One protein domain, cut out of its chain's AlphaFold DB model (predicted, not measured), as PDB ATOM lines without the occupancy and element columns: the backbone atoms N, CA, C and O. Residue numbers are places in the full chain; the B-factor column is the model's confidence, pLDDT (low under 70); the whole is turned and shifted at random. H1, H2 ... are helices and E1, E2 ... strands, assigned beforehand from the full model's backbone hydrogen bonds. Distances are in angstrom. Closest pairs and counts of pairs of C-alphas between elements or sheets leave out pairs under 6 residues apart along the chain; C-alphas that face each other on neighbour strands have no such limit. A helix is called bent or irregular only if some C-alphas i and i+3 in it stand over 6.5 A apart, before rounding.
ATOM      1  N   ARG A 159       8.387  36.168  -4.689       94.19
ATOM      2  CA  ARG A 159       9.703  35.507  -4.776       94.19
ATOM      3  C   ARG A 159      10.381  35.295  -3.428       94.19
ATOM      4  O   ARG A 159      11.383  34.592  -3.369       94.19
ATOM      5  N   CYS A 160       9.862  35.918  -2.377       94.94
ATOM      6  CA  CYS A 160      10.375  35.774  -1.019       94.94
ATOM      7  C   CYS A 160      10.112  34.386  -0.428       94.94
ATOM      8  O   CYS A 160       9.223  33.684  -0.908       94.94
ATOM      9  N   SER A 161      10.843  33.988   0.612       96.81
ATOM     10  CA  SER A 161      10.427  32.864   1.468       96.81
ATOM     11  C   SER A 161       9.248  33.272   2.358       96.81
ATOM     12  O   SER A 161       8.950  34.458   2.496       96.81
ATOM     13  N   ASP A 162       8.569  32.305   2.968       97.25
ATOM     14  CA  ASP A 162       7.458  32.609   3.876       97.25
ATOM     15  C   ASP A 162       7.944  33.361   5.125       97.25
ATOM     16  O   ASP A 162       7.330  34.347   5.519       97.25
ATOM     17  N   GLU A 163       9.120  33.013   5.652       96.69
ATOM     18  CA  GLU A 163       9.785  33.750   6.737       96.69
ATOM     19  C   GLU A 163      10.059  35.220   6.373       96.69
ATOM     20  O   GLU A 163       9.813  36.123   7.171       96.69
ATOM     21  N   GLU A 164      10.530  35.487   5.148       95.44
ATOM     22  CA  GLU A 164      10.741  36.858   4.667       95.44
ATOM     23  C   GLU A 164       9.418  37.628   4.561       95.44
ATOM     24  O   GLU A 164       9.355  38.810   4.899       95.44
ATOM     25  N   VAL A 165       8.351  36.962   4.117       95.38
ATOM     26  CA  VAL A 165       7.018  37.561   4.029       95.38
ATOM     27  C   VAL A 165       6.462  37.894   5.420       95.38
ATOM     28  O   VAL A 165       5.910  38.982   5.609       95.38
ATOM     29  N   LEU A 166       6.650  37.016   6.408       95.94
ATOM     30  CA  LEU A 166       6.277  37.287   7.801       95.94
ATOM     31  C   LEU A 166       7.076  38.457   8.382       95.94
ATOM     32  O   LEU A 166       6.500  39.323   9.045       95.94
ATOM     33  N   ALA A 167       8.368  38.552   8.063       94.69
ATOM     34  CA  ALA A 167       9.184  39.696   8.456       94.69
ATOM     35  C   ALA A 167       8.628  41.019   7.893       94.69
ATOM     36  O   ALA A 167       8.591  42.016   8.613       94.69
ATOM     37  N   PHE A 168       8.095  41.036   6.662       94.31
ATOM     38  CA  PHE A 168       7.467  42.240   6.093       94.31
ATOM     39  C   PHE A 168       6.218  42.699   6.855       94.31
ATOM     40  O   PHE A 168       5.978  43.904   6.959       94.31
ATOM     41  N   LEU A 169       5.426  41.778   7.419       93.88
ATOM     42  CA  LEU A 169       4.282  42.134   8.272       93.88
ATOM     43  C   LEU A 169       4.743  42.819   9.566       93.88
ATOM     44  O   LEU A 169       4.050  43.693  10.088       93.88
ATOM     45  N   GLN A 170       5.924  42.456  10.066       94.12
ATOM     46  CA  GLN A 170       6.514  43.023  11.277       94.12
ATOM     47  C   GLN A 170       7.177  44.392  11.038       94.12
ATOM     48  O   GLN A 170       7.486  45.090  12.004       94.12
ATOM     49  N   GLU A 171       7.364  44.828   9.789       89.94
ATOM     50  CA  GLU A 171       7.967  46.124   9.475       89.94
ATOM     51  C   GLU A 171       7.033  47.304   9.783       89.94
ATOM     52  O   GLU A 171       5.819  47.293   9.550       89.94
ATOM     53  N   ARG A 172       7.612  48.410  10.257       84.38
ATOM     54  CA  ARG A 172       6.861  49.650  10.473       84.38
ATOM     55  C   ARG A 172       6.409  50.227   9.127       84.38
ATOM     56  O   ARG A 172       7.220  50.400   8.227       84.38
ATOM     57  N   HIS A 173       5.126  50.576   9.020       81.12
ATOM     58  CA  HIS A 173       4.477  51.085   7.797       81.12
ATOM     59  C   HIS A 173       4.411  50.095   6.618       81.12
ATOM     60  O   HIS A 173       3.850  50.457   5.588       81.12
ATOM     61  N   GLN A 174       4.934  48.874   6.779       87.94
ATOM     62  CA  GLN A 174       4.901  47.786   5.797       87.94
ATOM     63  C   GLN A 174       5.204  48.220   4.342       87.94
ATOM     64  O   GLN A 174       4.392  47.976   3.444       87.94
ATOM     65  N   PRO A 175       6.359  48.858   4.062       84.62
ATOM     66  CA  PRO A 175       6.678  49.355   2.718       84.62
ATOM     67  C   PRO A 175       6.702  48.232   1.671       84.62
ATOM     68  O   PRO A 175       6.271  48.429   0.537       84.62
ATOM     69  N   ASN A 176       7.134  47.029   2.064       86.25
ATOM     70  CA  ASN A 176       7.154  45.855   1.193       86.25
ATOM     71  C   ASN A 176       5.755  45.292   0.885       86.25
ATOM     72  O   ASN A 176       5.590  44.594  -0.114       86.25
ATOM     73  N   LEU A 177       4.738  45.632   1.685       89.94
ATOM     74  CA  LEU A 177       3.352  45.212   1.454       89.94
ATOM     75  C   LEU A 177       2.530  46.259   0.704       89.94
ATOM     76  O   LEU A 177       1.496  45.915   0.138       89.94
ATOM     77  N   GLN A 178       2.986  47.517   0.636       91.75
ATOM     78  CA  GLN A 178       2.282  48.591  -0.075       91.75
ATOM     79  C   GLN A 178       1.924  48.182  -1.508       91.75
ATOM     80  O   GLN A 178       0.803  48.416  -1.958       91.75
ATOM     81  N   ARG A 179       2.857  47.505  -2.188       92.19
ATOM     82  CA  ARG A 179       2.660  47.005  -3.548       92.19
ATOM     83  C   ARG A 179       1.486  46.026  -3.651       92.19
ATOM     84  O   ARG A 179       0.727  46.108  -4.611       92.19
ATOM     85  N   CYS A 180       1.299  45.160  -2.651       95.06
ATOM     86  CA  CYS A 180       0.196  44.197  -2.599       95.06
ATOM     87  C   CYS A 180      -1.165  44.898  -2.591       95.06
ATOM     88  O   CYS A 180      -2.060  44.495  -3.327       95.06
ATOM     89  N   PHE A 181      -1.311  45.966  -1.801       96.44
ATOM     90  CA  PHE A 181      -2.544  46.757  -1.756       96.44
ATOM     91  C   PHE A 181      -2.765  47.530  -3.058       96.44
ATOM     92  O   PHE A 181      -3.850  47.474  -3.633       96.44
ATOM     93  N   THR A 182      -1.734  48.215  -3.563       95.12
ATOM     94  CA  THR A 182      -1.887  49.064  -4.752       95.12
ATOM     95  C   THR A 182      -2.211  48.266  -6.008       95.12
ATOM     96  O   THR A 182      -3.020  48.716  -6.815       95.12
ATOM     97  N   GLU A 183      -1.615  47.083  -6.179       96.06
ATOM     98  CA  GLU A 183      -1.846  46.253  -7.367       96.06
ATOM     99  C   GLU A 183      -3.220  45.596  -7.367       96.06
ATOM    100  O   GLU A 183      -3.812  45.474  -8.433       96.06
ATOM    101  N   VAL A 184      -3.776  45.271  -6.193       97.19
ATOM    102  CA  VAL A 184      -5.174  44.831  -6.094       97.19
ATOM    103  C   VAL A 184      -6.157  46.006  -6.191       97.19
ATOM    104  O   VAL A 184      -7.358  45.801  -6.130       97.19
ATOM    105  N   GLY A 185      -5.691  47.247  -6.371       96.56
ATOM    106  CA  GLY A 185      -6.550  48.423  -6.557       96.56
ATOM    107  C   GLY A 185      -6.987  49.117  -5.262       96.56
ATOM    108  O   GLY A 185      -7.918  49.923  -5.286       96.56
ATOM    109  N   ILE A 186      -6.317  48.839  -4.141       97.31
ATOM    110  CA  ILE A 186      -6.582  49.445  -2.830       97.31
ATOM    111  C   ILE A 186      -5.516  50.506  -2.537       97.31
ATOM    112  O   ILE A 186      -4.313  50.251  -2.597       97.31
ATOM    113  N   GLY A 187      -5.952  51.721  -2.198       94.25
ATOM    114  CA  GLY A 187      -5.029  52.761  -1.755       94.25
ATOM    115  C   GLY A 187      -4.396  52.374  -0.418       94.25
ATOM    116  O   GLY A 187      -5.081  51.868   0.467       94.25
ATOM    117  N   PHE A 188      -3.100  52.623  -0.245       92.31
ATOM    118  CA  PHE A 188      -2.409  52.325   1.008       92.31
ATOM    119  C   PHE A 188      -1.444  53.446   1.367       92.31
ATOM    120  O   PHE A 188      -0.576  53.811   0.571       92.31
ATOM    121  N   SER A 189      -1.615  54.015   2.558       87.19
ATOM    122  CA  SER A 189      -0.778  55.109   3.048       87.19
ATOM    123  C   SER A 189      -0.644  55.041   4.560       87.19
ATOM    124  O   SER A 189      -1.605  54.741   5.267       87.19
ATOM    125  N   MET A 190       0.560  55.321   5.064       81.94
ATOM    126  CA  MET A 190       0.865  55.361   6.499       81.94
ATOM    127  C   MET A 190       0.418  54.102   7.271       81.94
ATOM    128  O   MET A 190       0.048  54.185   8.441       81.94
ATOM    129  N   GLY A 191       0.481  52.928   6.633       79.44
ATOM    130  CA  GLY A 191       0.089  51.650   7.240       79.44
ATOM    131  C   GLY A 191      -1.422  51.394   7.285       79.44
ATOM    132  O   GLY A 191      -1.856  50.540   8.055       79.44
ATOM    133  N   ARG A 192      -2.233  52.143   6.526       85.81
ATOM    134  CA  ARG A 192      -3.697  52.014   6.501       85.81
ATOM    135  C   ARG A 192      -4.241  51.898   5.086       85.81
ATOM    136  O   ARG A 192      -3.740  52.545   4.162       85.81
ATOM    137  N   CYS A 193      -5.317  51.130   4.962       92.00
ATOM    138  CA  CYS A 193      -6.118  51.045   3.750       92.00
ATOM    139  C   CYS A 193      -6.911  52.342   3.541       92.00
ATOM    140  O   CYS A 193      -7.534  52.875   4.460       92.00
ATOM    141  N   LEU A 194      -6.885  52.846   2.313       92.31
ATOM    142  CA  LEU A 194      -7.681  53.967   1.839       92.31
ATOM    143  C   LEU A 194      -8.695  53.410   0.844       92.31
ATOM    144  O   LEU A 194      -8.322  52.950  -0.238       92.31
ATOM    145  N   ALA A 195      -9.965  53.437   1.233       93.31
ATOM    146  CA  ALA A 195     -11.067  52.981   0.403       93.31
ATOM    147  C   ALA A 195     -12.090  54.102   0.203       93.31
ATOM    148  O   ALA A 195     -12.438  54.818   1.144       93.31
ATOM    149  N   ASP A 196     -12.565  54.227  -1.028       95.31
ATOM    150  CA  ASP A 196     -13.647  55.106  -1.458       95.31
ATOM    151  C   ASP A 196     -14.716  54.280  -2.196       95.31
ATOM    152  O   ASP A 196     -14.613  53.055  -2.306       95.31
ATOM    153  N   ALA A 197     -15.768  54.940  -2.685       96.00
ATOM    154  CA  ALA A 197     -16.861  54.271  -3.391       96.00
ATOM    155  C   ALA A 197     -16.408  53.537  -4.672       96.00
ATOM    156  O   ALA A 197     -17.039  52.563  -5.070       96.00
ATOM    157  N   GLU A 198     -15.293  53.953  -5.283       97.06
ATOM    158  CA  GLU A 198     -14.753  53.370  -6.519       97.06
ATOM    159  C   GLU A 198     -13.750  52.235  -6.258       97.06
ATOM    160  O   GLU A 198     -13.316  51.547  -7.186       97.06
ATOM    161  N   THR A 199     -13.348  52.008  -5.003       97.75
ATOM    162  CA  THR A 199     -12.402  50.945  -4.642       97.75
ATOM    163  C   THR A 199     -12.849  49.554  -5.119       97.75
ATOM    164  O   THR A 199     -12.035  48.898  -5.770       97.75
ATOM    165  N   PRO A 200     -14.107  49.101  -4.926       98.00
ATOM    166  CA  PRO A 200     -14.546  47.800  -5.439       98.00
ATOM    167  C   PRO A 200     -14.381  47.657  -6.959       98.00
ATOM    168  O   PRO A 200     -13.874  46.645  -7.437       98.00
ATOM    169  N   ARG A 201     -14.716  48.699  -7.733       97.94
ATOM    170  CA  ARG A 201     -14.557  48.702  -9.197       97.94
ATOM    171  C   ARG A 201     -13.085  48.612  -9.611       97.94
ATOM    172  O   ARG A 201     -12.757  47.882 -10.549       97.94
ATOM    173  N   ARG A 202     -12.189  49.319  -8.911       98.25
ATOM    174  CA  ARG A 202     -10.735  49.220  -9.134       98.25
ATOM    175  C   ARG A 202     -10.213  47.811  -8.869       98.25
ATOM    176  O   ARG A 202      -9.425  47.320  -9.672       98.25
ATOM    177  N   ILE A 203     -10.698  47.151  -7.819       98.44
ATOM    178  CA  ILE A 203     -10.337  45.764  -7.500       98.44
ATOM    179  C   ILE A 203     -10.795  44.800  -8.605       98.44
ATOM    180  O   ILE A 203      -9.995  43.998  -9.082       98.44
ATOM    181  N   VAL A 204     -12.036  44.918  -9.093       97.94
ATOM    182  CA  VAL A 204     -12.523  44.088 -10.216       97.94
ATOM    183  C   VAL A 204     -11.643  44.255 -11.462       97.94
ATOM    184  O   VAL A 204     -11.319  43.280 -12.139       97.94
ATOM    185  N   ASN A 205     -11.213  45.483 -11.764       97.19
ATOM    186  CA  ASN A 205     -10.303  45.737 -12.882       97.19
ATOM    187  C   ASN A 205      -8.899  45.162 -12.640       97.19
ATOM    188  O   ASN A 205      -8.295  44.637 -13.575       97.19
ATOM    189  N   ALA A 206      -8.400  45.222 -11.404       97.62
ATOM    190  CA  ALA A 206      -7.127  44.622 -11.023       97.62
ATOM    191  C   ALA A 206      -7.135  43.095 -11.196       97.62
ATOM    192  O   ALA A 206      -6.163  42.545 -11.713       97.62
ATOM    193  N   PHE A 207      -8.244  42.419 -10.873       97.50
ATOM    194  CA  PHE A 207      -8.382  40.970 -11.078       97.50
ATOM    195  C   PHE A 207      -8.205  40.549 -12.540       97.50
ATOM    196  O   PHE A 207      -7.594  39.525 -12.833       97.50
ATOM    197  N   LYS A 208      -8.643  41.379 -13.496       95.19
ATOM    198  CA  LYS A 208      -8.433  41.121 -14.934       95.19
ATOM    199  C   LYS A 208      -6.957  41.169 -15.338       95.19
ATOM    200  O   LYS A 208      -6.583  40.617 -16.368       95.19
ATOM    201  N   GLN A 209      -6.129  41.839 -14.539       95.50
ATOM    202  CA  GLN A 209      -4.696  42.021 -14.767       95.50
ATOM    203  C   GLN A 209      -3.835  41.165 -13.829       95.50
ATOM    204  O   GLN A 209      -2.621  41.361 -13.790       95.50
ATOM    205  N   ARG A 210      -4.437  40.222 -13.087       95.38
ATOM    206  CA  ARG A 210      -3.759  39.411 -12.062       95.38
ATOM    207  C   ARG A 210      -3.124  40.258 -10.946       95.38
ATOM    208  O   ARG A 210      -2.074  39.915 -10.405       95.38
ATOM    209  N   GLY A 211      -3.733  41.396 -10.609       94.81
ATOM    210  CA  GLY A 211      -3.262  42.291  -9.545       94.81
ATOM    211  C   GLY A 211      -3.385  41.703  -8.132       94.81
ATOM    212  O   GLY A 211      -2.771  42.196  -7.188       94.81
ATOM    213  N   GLU A 212      -4.150  40.625  -7.969       96.38
ATOM    214  CA  GLU A 212      -4.424  39.958  -6.697       96.38
ATOM    215  C   GLU A 212      -3.297  39.063  -6.179       96.38
ATOM    216  O   GLU A 212      -3.278  38.749  -4.992       96.38
ATOM    217  N   GLU A 213      -2.376  38.609  -7.029       96.62
ATOM    218  CA  GLU A 213      -1.522  37.452  -6.718       96.62
ATOM    219  C   GLU A 213      -0.692  37.622  -5.448       96.62
ATOM    220  O   GLU A 213      -0.617  36.715  -4.617       96.62
ATOM    221  N   ARG A 214      -0.088  38.803  -5.280       95.88
ATOM    222  CA  ARG A 214       0.716  39.126  -4.096       95.88
ATOM    223  C   ARG A 214      -0.134  39.145  -2.836       95.88
ATOM    224  O   ARG A 214       0.283  38.610  -1.814       95.88
ATOM    225  N   MET A 215      -1.327  39.728  -2.925       96.75
ATOM    226  CA  MET A 215      -2.270  39.778  -1.814       96.75
ATOM    227  C   MET A 215      -2.738  38.370  -1.433       96.75
ATOM    228  O   MET A 215      -2.711  38.003  -0.263       96.75
ATOM    229  N   LEU A 216      -3.100  37.545  -2.418       97.69
ATOM    230  CA  LEU A 216      -3.527  36.172  -2.169       97.69
ATOM    231  C   LEU A 216      -2.398  35.305  -1.622       97.69
ATOM    232  O   LEU A 216      -2.674  34.422  -0.818       97.69
ATOM    233  N   ARG A 217      -1.137  35.551  -1.993       96.88
ATOM    234  CA  ARG A 217      -0.001  34.875  -1.357       96.88
ATOM    235  C   ARG A 217       0.059  35.175   0.146       96.88
ATOM    236  O   ARG A 217       0.188  34.238   0.926       96.88
ATOM    237  N   LEU A 218      -0.060  36.447   0.542       96.81
ATOM    238  CA  LEU A 218      -0.092  36.841   1.960       96.81
ATOM    239  C   LEU A 218      -1.242  36.155   2.700       96.81
ATOM    240  O   LEU A 218      -1.049  35.605   3.778       96.81
ATOM    241  N   ILE A 219      -2.430  36.168   2.098       98.12
ATOM    242  CA  ILE A 219      -3.639  35.613   2.709       98.12
ATOM    243  C   ILE A 219      -3.555  34.089   2.832       98.12
ATOM    244  O   ILE A 219      -3.988  33.551   3.841       98.12
ATOM    245  N   LYS A 220      -2.950  33.391   1.861       98.06
ATOM    246  CA  LYS A 220      -2.700  31.943   1.950       98.06
ATOM    247  C   LYS A 220      -1.753  31.597   3.091       98.06
ATOM    248  O   LYS A 220      -2.038  30.671   3.837       98.06
ATOM    249  N   LEU A 221      -0.660  32.348   3.235       97.88
ATOM    250  CA  LEU A 221       0.295  32.147   4.325       97.88
ATOM    251  C   LEU A 221      -0.370  32.346   5.695       97.88
ATOM    252  O   LEU A 221      -0.195  31.539   6.597       97.88
ATOM    253  N   LEU A 222      -1.190  33.390   5.818       98.31
ATOM    254  CA  LEU A 222      -1.974  33.687   7.020       98.31
ATOM    255  C   LEU A 222      -3.232  32.816   7.165       98.31
ATOM    256  O   LEU A 222      -3.988  32.999   8.115       98.31
ATOM    257  N   GLY A 223      -3.483  31.904   6.224       98.00
ATOM    258  CA  GLY A 223      -4.547  30.909   6.321       98.00
ATOM    259  C   GLY A 223      -4.202  29.772   7.283       98.00
ATOM    260  O   GLY A 223      -5.099  29.034   7.685       98.00
ATOM    261  N   ASP A 224      -2.927  29.636   7.660       98.38
ATOM    262  CA  ASP A 224      -2.495  28.744   8.732       98.38
ATOM    263  C   ASP A 224      -2.829  29.359  10.111       98.38
ATOM    264  O   ASP A 224      -2.423  30.496  10.376       98.38
ATOM    265  N   PRO A 225      -3.556  28.648  10.996       98.62
ATOM    266  CA  PRO A 225      -3.963  29.190  12.292       98.62
ATOM    267  C   PRO A 225      -2.814  29.587  13.226       98.62
ATOM    268  O   PRO A 225      -2.942  30.565  13.966       98.62
ATOM    269  N   GLU A 226      -1.694  28.861  13.200       98.50
ATOM    270  CA  GLU A 226      -0.552  29.140  14.075       98.50
ATOM    271  C   GLU A 226       0.187  30.387  13.599       98.50
ATOM    272  O   GLU A 226       0.461  31.296  14.387       98.50
ATOM    273  N   VAL A 227       0.411  30.488  12.286       98.44
ATOM    274  CA  VAL A 227       0.994  31.684  11.665       98.44
ATOM    275  C   VAL A 227       0.089  32.900  11.876       98.44
ATOM    276  O   VAL A 227       0.564  33.988  12.212       98.44
ATOM    277  N   PHE A 228      -1.228  32.732  11.720       98.62
ATOM    278  CA  PHE A 228      -2.194  33.795  11.983       98.62
ATOM    279  C   PHE A 228      -2.088  34.294  13.427       98.62
ATOM    280  O   PHE A 228      -2.005  35.502  13.655       98.62
ATOM    281  N   ASN A 229      -2.066  33.379  14.399       98.50
ATOM    282  CA  ASN A 229      -1.981  33.712  15.817       98.50
ATOM    283  C   ASN A 229      -0.661  34.415  16.174       98.50
ATOM    284  O   ASN A 229      -0.670  35.434  16.874       98.50
ATOM    285  N   GLU A 230       0.468  33.937  15.642       98.12
ATOM    286  CA  GLU A 230       1.779  34.576  15.809       98.12
ATOM    287  C   GLU A 230       1.734  36.040  15.341       98.12
ATOM    288  O   GLU A 230       2.081  36.968  16.078       98.12
ATOM    289  N   VAL A 231       1.221  36.277  14.133       98.12
ATOM    290  CA  VAL A 231       1.121  37.621  13.550       98.12
ATOM    291  C   VAL A 231       0.114  38.490  14.313       98.12
ATOM    292  O   VAL A 231       0.375  39.674  14.557       98.12
ATOM    293  N   ALA A 232      -1.025  37.928  14.718       98.25
ATOM    294  CA  ALA A 232      -2.081  38.639  15.436       98.25
ATOM    295  C   ALA A 232      -1.647  39.099  16.834       98.25
ATOM    296  O   ALA A 232      -2.080  40.157  17.304       98.25
ATOM    297  N   THR A 233      -0.784  38.334  17.501       97.56
ATOM    298  CA  THR A 233      -0.284  38.654  18.845       97.56
ATOM    299  C   THR A 233       0.989  39.505  18.820       97.56
ATOM    300  O   THR A 233       1.255  40.248  19.769       97.56
ATOM    301  N   HIS A 234       1.733  39.513  17.712       97.19
ATOM    302  CA  HIS A 234       2.956  40.300  17.577       97.19
ATOM    303  C   HIS A 234       2.717  41.828  17.621       97.19
ATOM    304  O   HIS A 234       1.817  42.377  16.977       97.19
ATOM    305  N   PHE A 235       3.601  42.563  18.314       93.31
ATOM    306  CA  PHE A 235       3.475  44.006  18.600       93.31
ATOM    307  C   PHE A 235       3.267  44.894  17.358       93.31
ATOM    308  O   PHE A 235       2.468  45.832  17.422       93.31
ATOM    309  N   LEU A 236       3.996  44.637  16.263       92.94
ATOM    310  CA  LEU A 236       3.895  45.384  14.995       92.94
ATOM    311  C   LEU A 236       2.961  44.705  13.981       92.94
ATOM    312  O   LEU A 236       2.059  45.353  13.453       92.94
ATOM    313  N   ALA A 237       3.149  43.404  13.756       95.94
ATOM    314  CA  ALA A 237       2.426  42.640  12.746       95.94
ATOM    315  C   ALA A 237       0.897  42.630  12.903       95.94
ATOM    316  O   ALA A 237       0.199  42.669  11.892       95.94
ATOM    317  N   ASN A 238       0.362  42.721  14.127       96.00
ATOM    318  CA  ASN A 238      -1.090  42.820  14.330       96.00
ATOM    319  C   ASN A 238      -1.724  44.010  13.580       96.00
ATOM    320  O   ASN A 238      -2.857  43.911  13.117       96.00
ATOM    321  N   TYR A 239      -1.005  45.130  13.421       94.06
ATOM    322  CA  TYR A 239      -1.514  46.287  12.679       94.06
ATOM    323  C   TYR A 239      -1.536  46.023  11.172       94.06
ATOM    324  O   TYR A 239      -2.482  46.425  10.500       94.06
ATOM    325  N   ALA A 240      -0.523  45.322  10.652       94.69
ATOM    326  CA  ALA A 240      -0.494  44.893   9.256       94.69
ATOM    327  C   ALA A 240      -1.663  43.948   8.959       94.69
ATOM    328  O   ALA A 240      -2.376  44.129   7.975       94.69
ATOM    329  N   LEU A 241      -1.895  42.989   9.858       97.00
ATOM    330  CA  LEU A 241      -2.980  42.023   9.747       97.00
ATOM    331  C   LEU A 241      -4.355  42.695   9.817       97.00
ATOM    332  O   LEU A 241      -5.237  42.362   9.036       97.00
ATOM    333  N   GLN A 242      -4.532  43.701  10.675       95.81
ATOM    334  CA  GLN A 242      -5.757  44.504  10.687       95.81
ATOM    335  C   GLN A 242      -6.001  45.227   9.353       95.81
ATOM    336  O   GLN A 242      -7.125  45.206   8.857       95.81
ATOM    337  N   SER A 243      -4.972  45.844   8.762       95.12
ATOM    338  CA  SER A 243      -5.081  46.488   7.445       95.12
ATOM    339  C   SER A 243      -5.362  45.468   6.337       95.12
ATOM    340  O   SER A 243      -6.142  45.739   5.424       95.12
ATOM    341  N   LEU A 244      -4.785  44.268   6.434       96.38
ATOM    342  CA  LEU A 244      -5.080  43.171   5.519       96.38
ATOM    343  C   LEU A 244      -6.544  42.727   5.631       96.38
ATOM    344  O   LEU A 244      -7.216  42.619   4.610       96.38
ATOM    345  N   VAL A 245      -7.072  42.548   6.846       97.31
ATOM    346  CA  VAL A 245      -8.491  42.223   7.070       97.31
ATOM    347  C   VAL A 245      -9.402  43.302   6.473       97.31
ATOM    348  O   VAL A 245     -10.354  42.972   5.765       97.31
ATOM    349  N   GLU A 246      -9.082  44.586   6.640       95.88
ATOM    350  CA  GLU A 246      -9.818  45.678   5.982       95.88
ATOM    351  C   GLU A 246      -9.756  45.597   4.448       95.88
ATOM    352  O   GLU A 246     -10.753  45.851   3.770       95.88
ATOM    353  N   ALA A 247      -8.610  45.220   3.877       97.12
ATOM    354  CA  ALA A 247      -8.494  45.011   2.436       97.12
ATOM    355  C   ALA A 247      -9.336  43.822   1.954       97.12
ATOM    356  O   ALA A 247      -9.974  43.918   0.904       97.12
ATOM    357  N   THR A 248      -9.406  42.736   2.729       97.75
ATOM    358  CA  THR A 248     -10.244  41.579   2.374       97.75
ATOM    359  C   THR A 248     -11.739  41.907   2.343       97.75
ATOM    360  O   THR A 248     -12.446  41.361   1.499       97.75
ATOM    361  N   LEU A 249     -12.219  42.868   3.144       95.69
ATOM    362  CA  LEU A 249     -13.581  43.396   3.002       95.69
ATOM    363  C   LEU A 249     -13.789  44.061   1.637       95.69
ATOM    364  O   LEU A 249     -14.816  43.858   0.994       95.69
ATOM    365  N   GLN A 250     -12.849  44.907   1.209       97.75
ATOM    366  CA  GLN A 250     -12.979  45.593  -0.081       97.75
ATOM    367  C   GLN A 250     -12.963  44.586  -1.231       97.75
ATOM    368  O   GLN A 250     -13.714  44.742  -2.191       97.75
ATOM    369  N   ILE A 251     -12.170  43.518  -1.093       98.00
ATOM    370  CA  ILE A 251     -12.200  42.375  -2.004       98.00
ATOM    371  C   ILE A 251     -13.584  41.719  -1.996       98.00
ATOM    372  O   ILE A 251     -14.150  41.548  -3.067       98.00
ATOM    373  N   ARG A 252     -14.177  41.428  -0.833       97.12
ATOM    374  CA  ARG A 252     -15.529  40.845  -0.731       97.12
ATOM    375  C   ARG A 252     -16.587  41.695  -1.447       97.12
ATOM    376  O   ARG A 252     -17.310  41.178  -2.293       97.12
ATOM    377  N   LYS A 253     -16.587  43.015  -1.231       97.38
ATOM    378  CA  LYS A 253     -17.462  43.957  -1.963       97.38
ATOM    379  C   LYS A 253     -17.222  43.938  -3.475       97.38
ATOM    380  O   LYS A 253     -18.156  44.061  -4.261       97.38
ATOM    381  N   ALA A 254     -15.966  43.802  -3.900       98.19
ATOM    382  CA  ALA A 254     -15.621  43.678  -5.313       98.19
ATOM    383  C   ALA A 254     -16.105  42.348  -5.914       98.19
ATOM    384  O   ALA A 254     -16.543  42.333  -7.062       98.19
ATOM    385  N   LEU A 255     -16.064  41.250  -5.150       97.75
ATOM    386  CA  LEU A 255     -16.610  39.953  -5.560       97.75
ATOM    387  C   LEU A 255     -18.134  40.019  -5.732       97.75
ATOM    388  O   LEU A 255     -18.645  39.508  -6.724       97.75
ATOM    389  N   GLU A 256     -18.848  40.688  -4.823       96.81
ATOM    390  CA  GLU A 256     -20.296  40.928  -4.941       96.81
ATOM    391  C   GLU A 256     -20.636  41.749  -6.193       96.81
ATOM    392  O   GLU A 256     -21.516  41.370  -6.969       96.81
ATOM    393  N   LEU A 257     -19.897  42.840  -6.435       97.81
ATOM    394  CA  LEU A 257     -20.051  43.661  -7.637       97.81
ATOM    395  C   LEU A 257     -19.786  42.851  -8.913       97.81
ATOM    396  O   LEU A 257     -20.558  42.934  -9.864       97.81
ATOM    397  N   ALA A 258     -18.709  42.065  -8.942       97.62
ATOM    398  CA  ALA A 258     -18.378  41.224 -10.086       97.62
ATOM    399  C   ALA A 258     -19.469  40.177 -10.351       97.62
ATOM    400  O   ALA A 258     -19.875  40.006 -11.500       97.62
ATOM    401  N   ALA A 259     -19.998  39.541  -9.301       97.38
ATOM    402  CA  ALA A 259     -21.068  38.556  -9.418       97.38
ATOM    403  C   ALA A 259     -22.353  39.171  -9.998       97.38
ATOM    404  O   ALA A 259     -22.985  38.558 -10.859       97.38
ATOM    405  N   ALA A 260     -22.705  40.399  -9.600       97.56
ATOM    406  CA  ALA A 260     -23.826  41.138 -10.189       97.56
ATOM    407  C   ALA A 260     -23.628  41.442 -11.691       97.56
ATOM    408  O   ALA A 260     -24.600  41.599 -12.425       97.56
ATOM    409  N   GLU A 261     -22.378  41.482 -12.161       97.12
ATOM    410  CA  GLU A 261     -22.000  41.642 -13.571       97.12
ATOM    411  C   GLU A 261     -21.767  40.303 -14.301       97.12
ATOM    412  O   GLU A 261     -21.272  40.297 -15.430       97.12
ATOM    413  N   GLY A 262     -22.086  39.165 -13.672       97.19
ATOM    414  CA  GLY A 262     -21.875  37.828 -14.240       97.19
ATOM    415  C   GLY A 262     -20.402  37.410 -14.337       97.19
ATOM    416  O   GLY A 262     -20.059  36.545 -15.140       97.19
ATOM    417  N   GLN A 263     -19.518  38.038 -13.556       96.31
ATOM    418  CA  GLN A 263     -18.100  37.699 -13.451       96.31
ATOM    419  C   GLN A 263     -17.830  37.002 -12.113       96.31
ATOM    420  O   GLN A 263     -18.274  37.460 -11.064       96.31
ATOM    421  N   TYR A 264     -17.028  35.938 -12.132       96.44
ATOM    422  CA  TYR A 264     -16.687  35.160 -10.935       96.44
ATOM    423  C   TYR A 264     -15.167  35.138 -10.701       96.44
ATOM    424  O   TYR A 264     -14.523  34.095 -10.814       96.44
ATOM    425  N   PRO A 265     -14.540  36.297 -10.421       96.06
ATOM    426  CA  PRO A 265     -13.118  36.329 -10.108       96.06
ATOM    427  C   PRO A 265     -12.824  35.510  -8.844       96.06
ATOM    428  O   PRO A 265     -13.662  35.378  -7.953       96.06
ATOM    429  N   LEU A 266     -11.599  34.988  -8.759       96.81
ATOM    430  CA  LEU A 266     -11.109  34.169  -7.642       96.81
ATOM    431  C   LEU A 266     -11.834  32.824  -7.441       96.81
ATOM    432  O   LEU A 266     -11.674  32.216  -6.386       96.81
ATOM    433  N   GLU A 267     -12.586  32.323  -8.423       96.69
ATOM    434  CA  GLU A 267     -13.270  31.024  -8.323       96.69
ATOM    435  C   GLU A 267     -12.302  29.885  -7.967       96.69
ATOM    436  O   GLU A 267     -12.501  29.203  -6.965       96.69
ATOM    437  N   SER A 268     -11.163  29.791  -8.661       96.50
ATOM    438  CA  SER A 268     -10.117  28.800  -8.366       96.50
ATOM    439  C   SER A 268      -9.512  28.939  -6.964       96.50
ATOM    440  O   SER A 268      -9.128  27.949  -6.341       96.50
ATOM    441  N   PHE A 269      -9.432  30.165  -6.433       97.69
ATOM    442  CA  PHE A 269      -9.022  30.381  -5.047       97.69
ATOM    443  C   PHE A 269     -10.080  29.823  -4.097       97.69
ATOM    444  O   PHE A 269      -9.731  29.094  -3.174       97.69
ATOM    445  N   ARG A 270     -11.360  30.125  -4.324       97.44
ATOM    446  CA  ARG A 270     -12.451  29.657  -3.461       97.44
ATOM    447  C   ARG A 270     -12.563  28.139  -3.481       97.44
ATOM    448  O   ARG A 270     -12.651  27.539  -2.414       97.44
ATOM    449  N   GLU A 271     -12.486  27.511  -4.649       97.38
ATOM    450  CA  GLU A 271     -12.478  26.049  -4.794       97.38
ATOM    451  C   GLU A 271     -11.366  25.403  -3.958       97.38
ATOM    452  O   GLU A 271     -11.627  24.483  -3.182       97.38
ATOM    453  N   ALA A 272     -10.147  25.947  -4.023       97.62
ATOM    454  CA  ALA A 272      -9.008  25.445  -3.257       97.62
ATOM    455  C   ALA A 272      -9.143  25.624  -1.731       97.62
ATOM    456  O   ALA A 272      -8.428  24.962  -0.983       97.62
ATOM    457  N   HIS A 273     -10.045  26.494  -1.258       97.25
ATOM    458  CA  HIS A 273     -10.219  26.814   0.168       97.25
ATOM    459  C   HIS A 273     -11.637  26.510   0.682       97.25
ATOM    460  O   HIS A 273     -12.103  27.104   1.661       97.25
ATOM    461  N   GLY A 274     -12.332  25.558   0.047       96.25
ATOM    462  CA  GLY A 274     -13.641  25.079   0.500       96.25
ATOM    463  C   GLY A 274     -14.755  26.115   0.348       96.25
ATOM    464  O   GLY A 274     -15.580  26.277   1.240       96.25
ATOM    465  N   GLY A 275     -14.737  26.873  -0.749       96.25
ATOM    466  CA  GLY A 275     -15.715  27.913  -1.077       96.25
ATOM    467  C   GLY A 275     -15.447  29.278  -0.434       96.25
ATOM    468  O   GLY A 275     -16.129  30.252  -0.782       96.25
ATOM    469  N   ARG A 276     -14.454  29.370   0.459       97.31
ATOM    470  CA  ARG A 276     -14.127  30.587   1.215       97.31
ATOM    471  C   ARG A 276     -13.433  31.621   0.344       97.31
ATOM    472  O   ARG A 276     -12.519  31.308  -0.417       97.31
ATOM    473  N   ASP A 277     -13.854  32.868   0.493       97.88
ATOM    474  CA  ASP A 277     -13.134  34.009  -0.055       97.88
ATOM    475  C   ASP A 277     -11.926  34.374   0.843       97.88
ATOM    476  O   ASP A 277     -11.703  33.742   1.883       97.88
ATOM    477  N   PRO A 278     -11.108  35.372   0.463       98.44
ATOM    478  CA  PRO A 278      -9.924  35.717   1.242       98.44
ATOM    479  C   PRO A 278     -10.224  36.210   2.670       98.44
ATOM    480  O   PRO A 278      -9.402  35.999   3.558       98.44
ATOM    481  N   HIS A 279     -11.380  36.838   2.919       98.38
ATOM    482  CA  HIS A 279     -11.765  37.263   4.269       98.38
ATOM    483  C   HIS A 279     -12.167  36.061   5.128       98.38
ATOM    484  O   HIS A 279     -11.696  35.919   6.255       98.38
ATOM    485  N   GLY A 280     -12.973  35.160   4.560       98.38
ATOM    486  CA  GLY A 280     -13.374  33.919   5.205       98.38
ATOM    487  C   GLY A 280     -12.162  33.074   5.576       98.38
ATOM    488  O   GLY A 280     -12.080  32.598   6.701       98.38
ATOM    489  N   LEU A 281     -11.164  32.950   4.694       98.56
ATOM    490  CA  LEU A 281      -9.940  32.207   5.018       98.56
ATOM    491  C   LEU A 281      -9.244  32.744   6.284       98.56
ATOM    492  O   LEU A 281      -8.912  31.956   7.166       98.56
ATOM    493  N   LEU A 282      -9.083  34.067   6.407       98.69
ATOM    494  CA  LEU A 282      -8.475  34.689   7.591       98.69
ATOM    495  C   LEU A 282      -9.340  34.542   8.848       98.69
ATOM    496  O   LEU A 282      -8.812  34.332   9.937       98.69
ATOM    497  N   LEU A 283     -10.666  34.639   8.716       98.75
ATOM    498  CA  LEU A 283     -11.580  34.429   9.838       98.75
ATOM    499  C   LEU A 283     -11.471  33.000  10.373       98.75
ATOM    500  O   LEU A 283     -11.330  32.815  11.579       98.75
ATOM    501  N   TYR A 284     -11.482  31.998   9.488       98.69
ATOM    502  CA  TYR A 284     -11.346  30.596   9.887       98.69
ATOM    503  C   TYR A 284      -9.960  30.281  10.465       98.69
ATOM    504  O   TYR A 284      -9.876  29.467  11.383       98.69
ATOM    505  N   ALA A 285      -8.899  30.957  10.009       98.75
ATOM    506  CA  ALA A 285      -7.574  30.861  10.624       98.75
ATOM    507  C   ALA A 285      -7.552  31.407  12.066       98.75
ATOM    508  O   ALA A 285      -6.813  30.904  12.908       98.75
ATOM    509  N   ALA A 286      -8.397  32.393  12.384       98.69
ATOM    510  CA  ALA A 286      -8.499  32.955  13.730       98.69
ATOM    511  C   ALA A 286      -9.272  32.065  14.722       98.69
ATOM    512  O   ALA A 286      -9.077  32.210  15.929       98.69
ATOM    513  N   LEU A 287     -10.158  31.175  14.249       98.62
ATOM    514  CA  LEU A 287     -11.094  30.434  15.111       98.62
ATOM    515  C   LEU A 287     -10.425  29.608  16.220       98.62
ATOM    516  O   LEU A 287     -10.898  29.707  17.354       98.62
ATOM    517  N   PRO A 288      -9.349  28.832  15.963       98.69
ATOM    518  CA  PRO A 288      -8.743  27.987  16.996       98.69
ATOM    519  C   PRO A 288      -8.196  28.767  18.196       98.69
ATOM    520  O   PRO A 288      -8.150  28.222  19.291       98.69
ATOM    521  N   HIS A 289      -7.830  30.037  17.984       98.62
ATOM    522  CA  HIS A 289      -7.243  30.930  18.989       98.62
ATOM    523  C   HIS A 289      -8.182  32.091  19.361       98.62
ATOM    524  O   HIS A 289      -7.775  33.074  19.983       98.62
ATOM    525  N   ALA A 290      -9.450  32.051  18.931       98.62
ATOM    526  CA  ALA A 290     -10.372  33.171  19.102       98.62
ATOM    527  C   ALA A 290     -10.599  33.555  20.582       98.62
ATOM    528  O   ALA A 290     -10.606  34.753  20.884       98.62
TER     529      ALA A 290
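What this domain is: This is residues 159 to 290 of the 549 residues of the protein "RanBP-type and C3HC4-type zinc finger-containing protein 1" of Gonium pectorale (UniProt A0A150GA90). One long helix, H6, runs along the longest axis, and shorter helices gather round it: H1 and H5 by its first residues, H3 crossing its later half, and H8 on the side away from a tiny hairpin of strands, E1 and E2. H4 fills in near H6, while H2 packs on E1; H7 touches no helix. The 132 printed residues include eight named helices and two named strands, in the order H1 H2 E1 E2 H3 H4 H5 H6 H7 H8; the sheet, E1 - E2, is antiparallel and the class is mostly helix. The whole is compact, with a radius of gyration of the C-alphas of 14.0 A and spans of 41 by 32 by 27 A.

How they stand to each other: Look first at the hairpin of E1, residues 187 to 189, and E2, residues 192 to 194, where N 194 and O 187 are within hydrogen-bond range at 2.8 A. H6, residues 237 to 260, comes closest to E2 at the C-alphas of Arg 192 and Ser 243, 5.8 A apart. H6 is the hub, touching four helices. With residues 250 to 258 alone it touches H3, residues 199 to 208, about perpendicular at 78 degrees; the closest C-alphas are those of Pro 200 and Ala 254, 4.3 A. With residues 245 to 252 alone it touches H8, residues 278 to 290, at a steep tilt of 42 degrees, opposite ways; the closest C-alphas are those of Thr 248 and His 279, 5.0 A. With residues 237 to 241 alone it touches H1, residues 162 to 170, closest at the C-alphas of Gln 170 and Ala 237, 4.4 A. It touches H5, residues 225 to 233, only at the corner, closest at the C-alphas of Ala 232 and Asn 238, 4.4 A. H4, residues 213 to 221, is near H6 and touches H8, closest at the C-alphas of Ile 219 and Pro 278, 6.5 A. H2, residues 175 to 183, comes closest to E1 at the C-alphas of Gln 178 and Phe 188, 6.1 A. H7, residues 267 to 272, is apart from H6. Every O i to N i+4 pair is within hydrogen-bond range in H1, H4, H5, H6 and H7; H2 has 3 of 5, H3 5 of 6 and H8 7 of 9.

Where its parts are: Find C-alpha 162 at (7.458, 32.609, 3.876), where H1 begins. From C-alpha 237 at (2.426, 42.640, 12.746), H6 runs 34.9 A. H8 covers 18.0 A and ends at C-alpha 290, (-10.372, 33.171, 19.102); it is irregular, C-alphas 285 and 288 being 7.1 A apart, and H2 only just is, C-alphas 176 and 179 being 6.6 A apart.

The domain as a whole: The two C-alphas farthest apart are those of Phe 235 and Gly 262, 41.9 A. The printed part has no cut and no long link. Its mean pLDDT is 95.8, and no printed residue is under 70.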